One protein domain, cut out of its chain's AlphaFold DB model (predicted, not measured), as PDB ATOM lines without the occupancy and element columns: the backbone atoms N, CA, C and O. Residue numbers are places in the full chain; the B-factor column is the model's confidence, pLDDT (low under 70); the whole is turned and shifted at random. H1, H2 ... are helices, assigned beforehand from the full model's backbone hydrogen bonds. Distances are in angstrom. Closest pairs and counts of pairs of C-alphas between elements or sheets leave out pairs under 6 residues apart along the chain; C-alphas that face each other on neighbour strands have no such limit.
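What this domain is: This is residues 255 to 325 of the 495 residues of the protein "Hypothetical protein" of Medioppia subpectinata (UniProt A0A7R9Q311). Helix H3 lies along one side of the body, with H1 crossing it, H5 beside it and short H2 near its first residues. At the other end H4 and the link after it swing out, with residues 299 to 306 and 308 to 314 sticking out. The 71 printed residues, all helix in class, include five named helices, H1 to H5 in order, and no named strand. The whole is elongated, 40 by 23 by 17 A, and only just loose, close to compact; the radius of gyration of the C-alphas is 13.6 A.

How they stand to each other: H1, residues 256 to 268, touches H2, residues 272 to 275; their closest C-alphas, Lys 262 and Ala 272, are 5.1 A apart. H3, residues 280 to 299, touches H1 about perpendicular, 88 degrees; C-alphas 261 and 290 are closest, 7.0 A. H5, residues 318 to 325, touches H3 at a shallow tilt of 27 degrees, opposite ways; C-alphas 294 and 319 are closest, 6.4 A. H4, residues 301 to 309, is apart from H5. Every O i to N i+4 pair is within hydrogen-bond range in H1, H3 and H4, 3 of 4 in H5; H2 is too short.

Where its parts are: H1, 18.5 A long, begins at C-alpha 256 (111.104, 108.467, 108.664). H3 is 29.2 A long. H5 ends at C-alpha 325 (117.426, 111.481, 106.794).

The domain as a whole: The printed part has no cut and no long link. pLDDT is under 70 at residues 302 to 322 and 324 to 325.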
ATOM      1  N   ASN A 255     111.086 110.775 104.564       70.75
ATOM      2  CA  ASN A 255     112.014 110.738 105.685       70.75
ATOM      3  C   ASN A 255     111.331 110.310 106.995       70.75
ATOM      4  O   ASN A 255     110.620 111.083 107.631       70.75
ATOM      5  N   MET A 256     111.605 109.078 107.427       70.12
ATOM      6  CA  MET A 256     111.104 108.467 108.664       70.12
ATOM      7  C   MET A 256     111.143 109.426 109.868       70.12
ATOM      8  O   MET A 256     110.130 109.614 110.536       70.12
ATOM      9  N   GLY A 257     112.298 110.055 110.128       73.06
ATOM     10  CA  GLY A 257     112.456 110.984 111.252       73.06
ATOM     11  C   GLY A 257     111.622 112.258 111.107       73.06
ATOM     12  O   GLY A 257     110.989 112.680 112.066       73.06
ATOM     13  N   GLU A 258     111.559 112.831 109.905       77.06
ATOM     14  CA  GLU A 258     110.758 114.023 109.588       77.06
ATOM     15  C   GLU A 258     109.260 113.763 109.807       77.06
ATOM     16  O   GLU A 258     108.555 114.581 110.391       77.06
ATOM     17  N   ARG A 259     108.790 112.572 109.420       76.19
ATOM     18  CA  ARG A 259     107.398 112.140 109.593       76.19
ATOM     19  C   ARG A 259     107.035 111.880 111.052       76.19
ATOM     20  O   ARG A 259     105.991 112.344 111.493       76.19
ATOM     21  N   VAL A 260     107.902 111.203 111.810       81.25
ATOM     22  CA  VAL A 260     107.717 111.009 113.262       81.25
ATOM     23  C   VAL A 260     107.677 112.355 113.989       81.25
ATOM     24  O   VAL A 260     106.831 112.550 114.856       81.25
ATOM     25  N   LEU A 261     108.544 113.299 113.614       82.56
ATOM     26  CA  LEU A 261     108.565 114.644 114.190       82.56
ATOM     27  C   LEU A 261     107.329 115.469 113.806       82.56
ATOM     28  O   LEU A 261     106.813 116.191 114.655       82.56
ATOM     29  N   LYS A 262     106.814 115.324 112.579       83.75
ATOM     30  CA  LYS A 262     105.553 115.942 112.148       83.75
ATOM     31  C   LYS A 262     104.351 115.401 112.922       83.75
ATOM     32  O   LYS A 262     103.629 116.187 113.519       83.75
ATOM     33  N   GLU A 263     104.182 114.077 112.985       81.44
ATOM     34  CA  GLU A 263     103.107 113.457 113.776       81.44
ATOM     35  C   GLU A 263     103.210 113.856 115.260       81.44
ATOM     36  O   GLU A 263     102.200 114.167 115.891       81.44
ATOM     37  N   TRP A 264     104.429 113.901 115.816       85.25
ATOM     38  CA  TRP A 264     104.682 114.365 117.182       85.25
ATOM     39  C   TRP A 264     104.299 115.837 117.389       85.25
ATOM     40  O   TRP A 264     103.664 116.153 118.394       85.25
ATOM     41  N   ALA A 265     104.634 116.727 116.453       85.38
ATOM     42  CA  ALA A 265     104.254 118.136 116.514       85.38
ATOM     43  C   ALA A 265     102.722 118.303 116.456       85.38
ATOM     44  O   ALA A 265     102.151 118.946 117.340       85.38
ATOM     45  N   ASP A 266     102.059 117.619 115.515       85.50
ATOM     46  CA  ASP A 266     100.605 117.668 115.316       85.50
ATOM     47  C   ASP A 266      99.822 117.262 116.586       85.50
ATOM     48  O   ASP A 266      98.830 117.900 116.937       85.50
ATOM     49  N   MET A 267     100.264 116.238 117.333       83.25
ATOM     50  CA  MET A 267      99.578 115.833 118.579       83.25
ATOM     51  C   MET A 267      99.870 116.727 119.785       83.25
ATOM     52  O   MET A 267      99.083 116.722 120.733       83.25
ATOM     53  N   ASN A 268     101.001 117.437 119.787       85.38
ATOM     54  CA  ASN A 268     101.366 118.373 120.853       85.38
ATOM     55  C   ASN A 268     100.911 119.814 120.548       85.38
ATOM     56  O   ASN A 268     101.116 120.697 121.377       85.38
ATOM     57  N   GLY A 269     100.277 120.053 119.393       82.69
ATOM     58  CA  GLY A 269      99.794 121.375 118.981       82.69
ATOM     59  C   GLY A 269     100.908 122.348 118.577       82.69
ATOM     60  O   GLY A 269     100.726 123.558 118.685       82.69
ATOM     61  N   ILE A 270     102.059 121.826 118.149       84.50
ATOM     62  CA  ILE A 270     103.233 122.593 117.709       84.50
ATOM     63  C   ILE A 270     103.194 122.689 116.178       84.50
ATOM     64  O   ILE A 270     102.849 121.707 115.521       84.50
ATOM     65  N   ASP A 271     103.567 123.830 115.584       82.88
ATOM     66  CA  ASP A 271     103.661 123.923 114.121       82.88
ATOM     67  C   ASP A 271     104.796 123.025 113.603       82.88
ATOM     68  O   ASP A 271     105.989 123.274 113.819       82.88
ATOM     69  N   ALA A 272     104.417 121.970 112.882       79.69
ATOM     70  CA  ALA A 272     105.353 121.053 112.254       79.69
ATOM     71  C   ALA A 272     106.320 121.763 111.288       79.69
ATOM     72  O   ALA A 272     107.448 121.307 111.126       79.69
ATOM     73  N   ASN A 273     105.925 122.877 110.661       80.88
ATOM     74  CA  ASN A 273     106.782 123.607 109.720       80.88
ATOM     75  C   ASN A 273     107.878 124.415 110.436       80.88
ATOM     76  O   ASN A 273     108.995 124.521 109.928       80.88
ATOM     77  N   GLU A 274     107.582 124.946 111.625       81.44
ATOM     78  CA  GLU A 274     108.563 125.612 112.487       81.44
ATOM     79  C   GLU A 274     109.580 124.593 113.021       81.44
ATOM     80  O   GLU A 274     110.796 124.779 112.886       81.44
ATOM     81  N   LEU A 275     109.082 123.460 113.532       79.94
ATOM     82  CA  LEU A 275     109.912 122.382 114.067       79.94
ATOM     83  C   LEU A 275     110.774 121.705 112.987       79.94
ATOM     84  O   LEU A 275     111.904 121.316 113.275       79.94
ATOM     85  N   LEU A 276     110.296 121.608 111.743       80.94
ATOM     86  CA  LEU A 276     111.049 121.086 110.593       80.94
ATOM     87  C   LEU A 276     111.859 122.159 109.838       80.94
ATOM     88  O   LEU A 276     112.437 121.874 108.786       80.94
ATOM     89  N   SER A 277     111.949 123.386 110.359       81.81
ATOM     90  CA  SER A 277     112.702 124.458 109.706       81.81
ATOM     91  C   SER A 277     114.205 124.149 109.594       81.81
ATOM     92  O   SER A 277     114.816 123.493 110.437       81.81
ATOM     93  N   ASN A 278     114.849 124.685 108.551       77.19
ATOM     94  CA  ASN A 278     116.284 124.494 108.290       77.19
ATOM     95  C   ASN A 278     117.213 125.278 109.247       77.19
ATOM     96  O   ASN A 278     118.430 125.334 109.028       77.19
ATOM     97  N   THR A 279     116.675 125.903 110.296       83.44
ATOM     98  CA  THR A 279     117.459 126.679 111.267       83.44
ATOM     99  C   THR A 279     118.441 125.773 112.032       83.44
ATOM    100  O   THR A 279     118.240 124.555 112.120       83.44
ATOM    101  N   PRO A 280     119.565 126.308 112.547       75.94
ATOM    102  CA  PRO A 280     120.483 125.518 113.369       75.94
ATOM    103  C   PRO A 280     119.845 125.111 114.706       75.94
ATOM    104  O   PRO A 280     120.133 124.030 115.208       75.94
ATOM    105  N   GLU A 281     118.950 125.941 115.248       80.00
ATOM    106  CA  GLU A 281     118.262 125.712 116.522       80.00
ATOM    107  C   GLU A 281     117.192 124.622 116.397       80.00
ATOM    108  O   GLU A 281     117.247 123.638 117.136       80.00
ATOM    109  N   ALA A 282     116.297 124.705 115.399       80.62
ATOM    110  CA  ALA A 282     115.298 123.658 115.170       80.62
ATOM    111  C   ALA A 282     115.951 122.295 114.912       80.62
ATOM    112  O   ALA A 282     115.478 121.290 115.427       80.62
ATOM    113  N   ARG A 283     117.095 122.240 114.216       79.75
ATOM    114  CA  ARG A 283     117.852 120.992 114.010       79.75
ATOM    115  C   ARG A 283     118.363 120.341 115.301       79.75
ATOM    116  O   ARG A 283     118.406 119.112 115.373       79.75
ATOM    117  N   VAL A 284     118.722 121.123 116.320       82.56
ATOM    118  CA  VAL A 284     119.076 120.585 117.645       82.56
ATOM    119  C   VAL A 284     117.824 120.057 118.350       82.56
ATOM    120  O   VAL A 284     117.851 118.940 118.870       82.56
ATOM    121  N   THR A 285     116.715 120.798 118.294       84.25
ATOM    122  CA  THR A 285     115.418 120.380 118.851       84.25
ATOM    123  C   THR A 285     114.912 119.087 118.205       84.25
ATOM    124  O   THR A 285     114.619 118.135 118.919       84.25
ATOM    125  N   GLN A 286     114.919 118.989 116.869       84.44
ATOM    126  CA  GLN A 286     114.583 117.779 116.106       84.44
ATOM    127  C   GLN A 286     115.371 116.560 116.605       84.44
ATOM    128  O   GLN A 286     114.787 115.504 116.837       84.44
ATOM    129  N   PHE A 287     116.691 116.694 116.797       83.56
ATOM    130  CA  PHE A 287     117.527 115.592 117.279       83.56
ATOM    131  C   PHE A 287     117.209 115.203 118.728       83.56
ATOM    132  O   PHE A 287     117.133 114.012 119.031       83.56
ATOM    133  N   HIS A 288     117.003 116.183 119.614       84.81
ATOM    134  CA  HIS A 288     116.637 115.937 121.010       84.81
ATOM    135  C   HIS A 288     115.274 115.251 121.131       84.81
ATOM    136  O   HIS A 288     115.203 114.155 121.685       84.81
ATOM    137  N   THR A 289     114.230 115.825 120.530       85.88
ATOM    138  CA  THR A 289     112.879 115.250 120.499       85.88
ATOM    139  C   THR A 289     112.894 113.833 119.929       85.88
ATOM    140  O   THR A 289     112.306 112.924 120.511       85.88
ATOM    141  N   LEU A 290     113.622 113.602 118.831       84.06
ATOM    142  CA  LEU A 290     113.752 112.273 118.240       84.06
ATOM    143  C   LEU A 290     114.457 111.281 119.180       84.06
ATOM    144  O   LEU A 290     114.009 110.147 119.309       84.06
ATOM    145  N   ASN A 291     115.538 111.688 119.848       84.56
ATOM    146  CA  ASN A 291     116.267 110.855 120.807       84.56
ATOM    147  C   ASN A 291     115.410 110.481 122.029       84.56
ATOM    148  O   ASN A 291     115.456 109.339 122.488       84.56
ATOM    149  N   ASP A 292     114.586 111.404 122.520       84.75
ATOM    150  CA  ASP A 292     113.686 111.136 123.641       84.75
ATOM    151  C   ASP A 292     112.538 110.193 123.230       84.75
ATOM    152  O   ASP A 292     112.260 109.225 123.942       84.75
ATOM    153  N   ILE A 293     111.969 110.355 122.024       83.12
ATOM    154  CA  ILE A 293     111.003 109.401 121.440       83.12
ATOM    155  C   ILE A 293     111.622 107.996 121.293       83.12
ATOM    156  O   ILE A 293     110.974 106.999 121.616       83.12
ATOM    157  N   VAL A 294     112.880 107.893 120.839       82.19
ATOM    158  CA  VAL A 294     113.602 106.607 120.755       82.19
ATOM    159  C   VAL A 294     113.713 105.951 122.125       82.19
ATOM    160  O   VAL A 294     113.403 104.768 122.263       82.19
ATOM    161  N   ARG A 295     114.127 106.712 123.140       79.75
ATOM    162  CA  ARG A 295     114.324 106.211 124.505       79.75
ATOM    163  C   ARG A 295     113.038 105.704 125.142       79.75
ATOM    164  O   ARG A 295     113.073 104.671 125.808       79.75
ATOM    165  N   ASP A 296     111.915 106.382 124.918       80.81
ATOM    166  CA  ASP A 296     110.605 105.911 125.377       80.81
ATOM    167  C   ASP A 296     110.205 104.583 124.705       80.81
ATOM    168  O   ASP A 296     109.661 103.701 125.369       80.81
ATOM    169  N   VAL A 297     110.522 104.383 123.419       76.81
ATOM    170  CA  VAL A 297     110.227 103.113 122.725       76.81
ATOM    171  C   VAL A 297     111.191 101.996 123.134       76.81
ATOM    172  O   VAL A 297     110.764 100.862 123.333       76.81
ATOM    173  N   GLU A 298     112.472 102.295 123.354       74.12
ATOM    174  CA  GLU A 298     113.432 101.337 123.924       74.12
ATOM    175  C   GLU A 298     113.100 100.943 125.376       74.12
ATOM    176  O   GLU A 298     113.599  99.926 125.874       74.12
ATOM    177  N   ALA A 299     112.264 101.725 126.065       76.62
ATOM    178  CA  ALA A 299     111.726 101.409 127.384       76.62
ATOM    179  C   ALA A 299     110.453 100.538 127.345       76.62
ATOM    180  O   ALA A 299     110.175  99.879 128.345       76.62
ATOM    181  N   ASP A 300     109.720 100.483 126.224       77.12
ATOM    182  CA  ASP A 300     108.482  99.700 126.077       77.12
ATOM    183  C   ASP A 300     108.748  98.188 126.220       77.12
ATOM    184  O   ASP A 300     109.502  97.576 125.455       77.12
ATOM    185  N   ASP A 301     108.087  97.556 127.193       70.75
ATOM    186  CA  ASP A 301     108.178  96.117 127.451       70.75
ATOM    187  C   ASP A 301     107.773  95.270 126.240       70.75
ATOM    188  O   ASP A 301     108.349  94.200 126.009       70.75
ATOM    189  N   VAL A 302     106.825  95.738 125.422       67.44
ATOM    190  CA  VAL A 302     106.394  95.002 124.231       67.44
ATOM    191  C   VAL A 302     107.461  95.096 123.138       67.44
ATOM    192  O   VAL A 302     107.779  94.077 122.523       67.44
ATOM    193  N   TYR A 303     108.077  96.268 122.936       68.88
ATOM    194  CA  TYR A 303     109.239  96.428 122.046       68.88
ATOM    195  C   TYR A 303     110.401  95.525 122.494       68.88
ATOM    196  O   TYR A 303     110.897  94.706 121.713       68.88
ATOM    197  N   ARG A 304     110.737  95.558 123.790       68.06
ATOM    198  CA  ARG A 304     111.755  94.692 124.408       68.06
ATOM    199  C   ARG A 304     111.451  93.204 124.260       68.06
ATOM    200  O   ARG A 304     112.379  92.428 124.058       68.06
ATOM    201  N   SER A 305     110.191  92.775 124.346       60.03
ATOM    202  CA  SER A 305     109.830  91.357 124.179       60.03
ATOM    203  C   SER A 305     110.109  90.849 122.756       60.03
ATOM    204  O   SER A 305     110.712  89.786 122.579       60.03
ATOM    205  N   ILE A 306     109.775  91.652 121.740       59.09
ATOM    206  CA  ILE A 306     110.033  91.347 120.325       59.09
ATOM    207  C   ILE A 306     111.546  91.340 120.057       59.09
ATOM    208  O   ILE A 306     112.062  90.423 119.417       59.09
ATOM    209  N   GLN A 307     112.264  92.319 120.609       59.22
ATOM    210  CA  GLN A 307     113.714  92.462 120.474       59.22
ATOM    211  C   GLN A 307     114.491  91.340 121.182       59.22
ATOM    212  O   GLN A 307     115.453  90.835 120.622       59.22
ATOM    213  N   ARG A 308     114.058  90.877 122.363       55.34
ATOM    214  CA  ARG A 308     114.655  89.710 123.053       55.34
ATOM    215  C   ARG A 308     114.446  88.402 122.285       55.34
ATOM    216  O   ARG A 308     115.290  87.517 122.360       55.34
ATOM    217  N   THR A 309     113.345  88.289 121.541       52.75
ATOM    218  CA  THR A 309     113.023  87.097 120.735       52.75
ATOM    219  C   THR A 309     113.860  87.010 119.452       52.75
ATOM    220  O   THR A 309     114.008  85.930 118.882       52.75
ATOM    221  N   ARG A 310     114.448  88.123 118.984       45.75
ATOM    222  CA  ARG A 310     115.366  88.134 117.834       45.75
ATOM    223  C   ARG A 310     116.800  88.379 118.290       45.75
ATOM    224  O   ARG A 310     117.131  89.463 118.751       45.75
ATOM    225  N   LEU A 311     117.652  87.369 118.114       39.50
ATOM    226  CA  LEU A 311     119.073  87.388 118.474       39.50
ATOM    227  C   LEU A 311     119.778  88.714 118.117       39.50
ATOM    228  O   LEU A 311     119.928  89.067 116.952       39.50
ATOM    229  N   SER A 312     120.207  89.405 119.177       45.19
ATOM    230  CA  SER A 312     121.154  90.526 119.261       45.19
ATOM    231  C   SER A 312     121.913  90.914 117.978       45.19
ATOM    232  O   SER A 312     122.798  90.173 117.545       45.19
ATOM    233  N   THR A 313     121.687  92.131 117.447       41.00
ATOM    234  CA  THR A 313     122.749  92.878 116.717       41.00
ATOM    235  C   THR A 313     122.562  94.408 116.583       41.00
ATOM    236  O   THR A 313     123.562  95.083 116.364       41.00
ATOM    237  N   HIS A 314     121.358  95.006 116.619       45.84
ATOM    238  CA  HIS A 314     121.149  96.384 116.091       45.84
ATOM    239  C   HIS A 314     120.402  97.367 117.023       45.84
ATOM    240  O   HIS A 314     119.375  97.931 116.654       45.84
ATOM    241  N   ASN A 315     120.948  97.643 118.210       45.56
ATOM    242  CA  ASN A 315     120.394  98.684 119.094       45.56
ATOM    243  C   ASN A 315     120.851 100.101 118.681       45.56
ATOM    244  O   ASN A 315     120.058 101.030 118.655       45.56
ATOM    245  N   ALA A 316     122.111 100.268 118.263       49.50
ATOM    246  CA  ALA A 316     122.699 101.581 117.946       49.50
ATOM    247  C   ALA A 316     122.210 102.225 116.626       49.50
ATOM    248  O   ALA A 316     122.708 103.277 116.223       49.50
ATOM    249  N   ASP A 317     121.280 101.582 115.916       59.69
ATOM    250  CA  ASP A 317     120.967 101.899 114.520       59.69
ATOM    251  C   ASP A 317     119.604 102.600 114.345       59.69
ATOM    252  O   ASP A 317     119.370 103.209 113.307       59.69
ATOM    253  N   LEU A 318     118.712 102.580 115.345       65.69
ATOM    254  CA  LEU A 318     117.355 103.137 115.231       65.69
ATOM    255  C   LEU A 318     117.351 104.679 115.204       65.69
ATOM    256  O   LEU A 318     116.936 105.281 114.210       65.69
ATOM    257  N   LEU A 319     117.906 105.318 116.242       68.88
ATOM    258  CA  LEU A 319     118.142 106.770 116.278       68.88
ATOM    259  C   LEU A 319     118.979 107.233 115.081       68.88
ATOM    260  O   LEU A 319     118.693 108.257 114.464       68.88
ATOM    261  N   ARG A 320     119.998 106.448 114.717       66.81
ATOM    262  CA  ARG A 320     120.872 106.707 113.571       66.81
ATOM    263  C   ARG A 320     120.108 106.703 112.245       66.81
ATOM    264  O   ARG A 320     120.317 107.609 111.453       66.81
ATOM    265  N   ARG A 321     119.205 105.747 112.005       63.50
ATOM    266  CA  ARG A 321     118.378 105.684 110.782       63.50
ATOM    267  C   ARG A 321     117.410 106.855 110.676       63.50
ATOM    268  O   ARG A 321     117.264 107.419 109.598       63.50
ATOM    269  N   MET A 322     116.773 107.234 111.783       67.69
ATOM    270  CA  MET A 322     115.804 108.333 111.785       67.69
ATOM    271  C   MET A 322     116.478 109.710 111.702       67.69
ATOM    272  O   MET A 322     115.947 110.611 111.059       67.69
ATOM    273  N   SER A 323     117.672 109.869 112.283       70.88
ATOM    274  CA  SER A 323     118.473 111.094 112.146       70.88
ATOM    275  C   SER A 323     119.203 111.190 110.798       70.88
ATOM    276  O   SER A 323     119.333 112.286 110.260       70.88
ATOM    277  N   GLN A 324     119.624 110.075 110.187       67.88
ATOM    278  CA  GLN A 324     120.335 110.073 108.897       67.88
ATOM    279  C   GLN A 324     119.584 110.792 107.769       67.88
ATOM    280  O   GLN A 324     120.234 111.406 106.925       67.88
ATOM    281  N   SER A 325     118.248 110.749 107.763       59.03
ATOM    282  CA  SER A 325     117.426 111.481 106.794       59.03
ATOM    283  C   SER A 325     117.309 112.984 107.086       59.03
ATOM    284  O   SER A 325     117.211 113.770 106.153       59.03
TER     285      SER A 325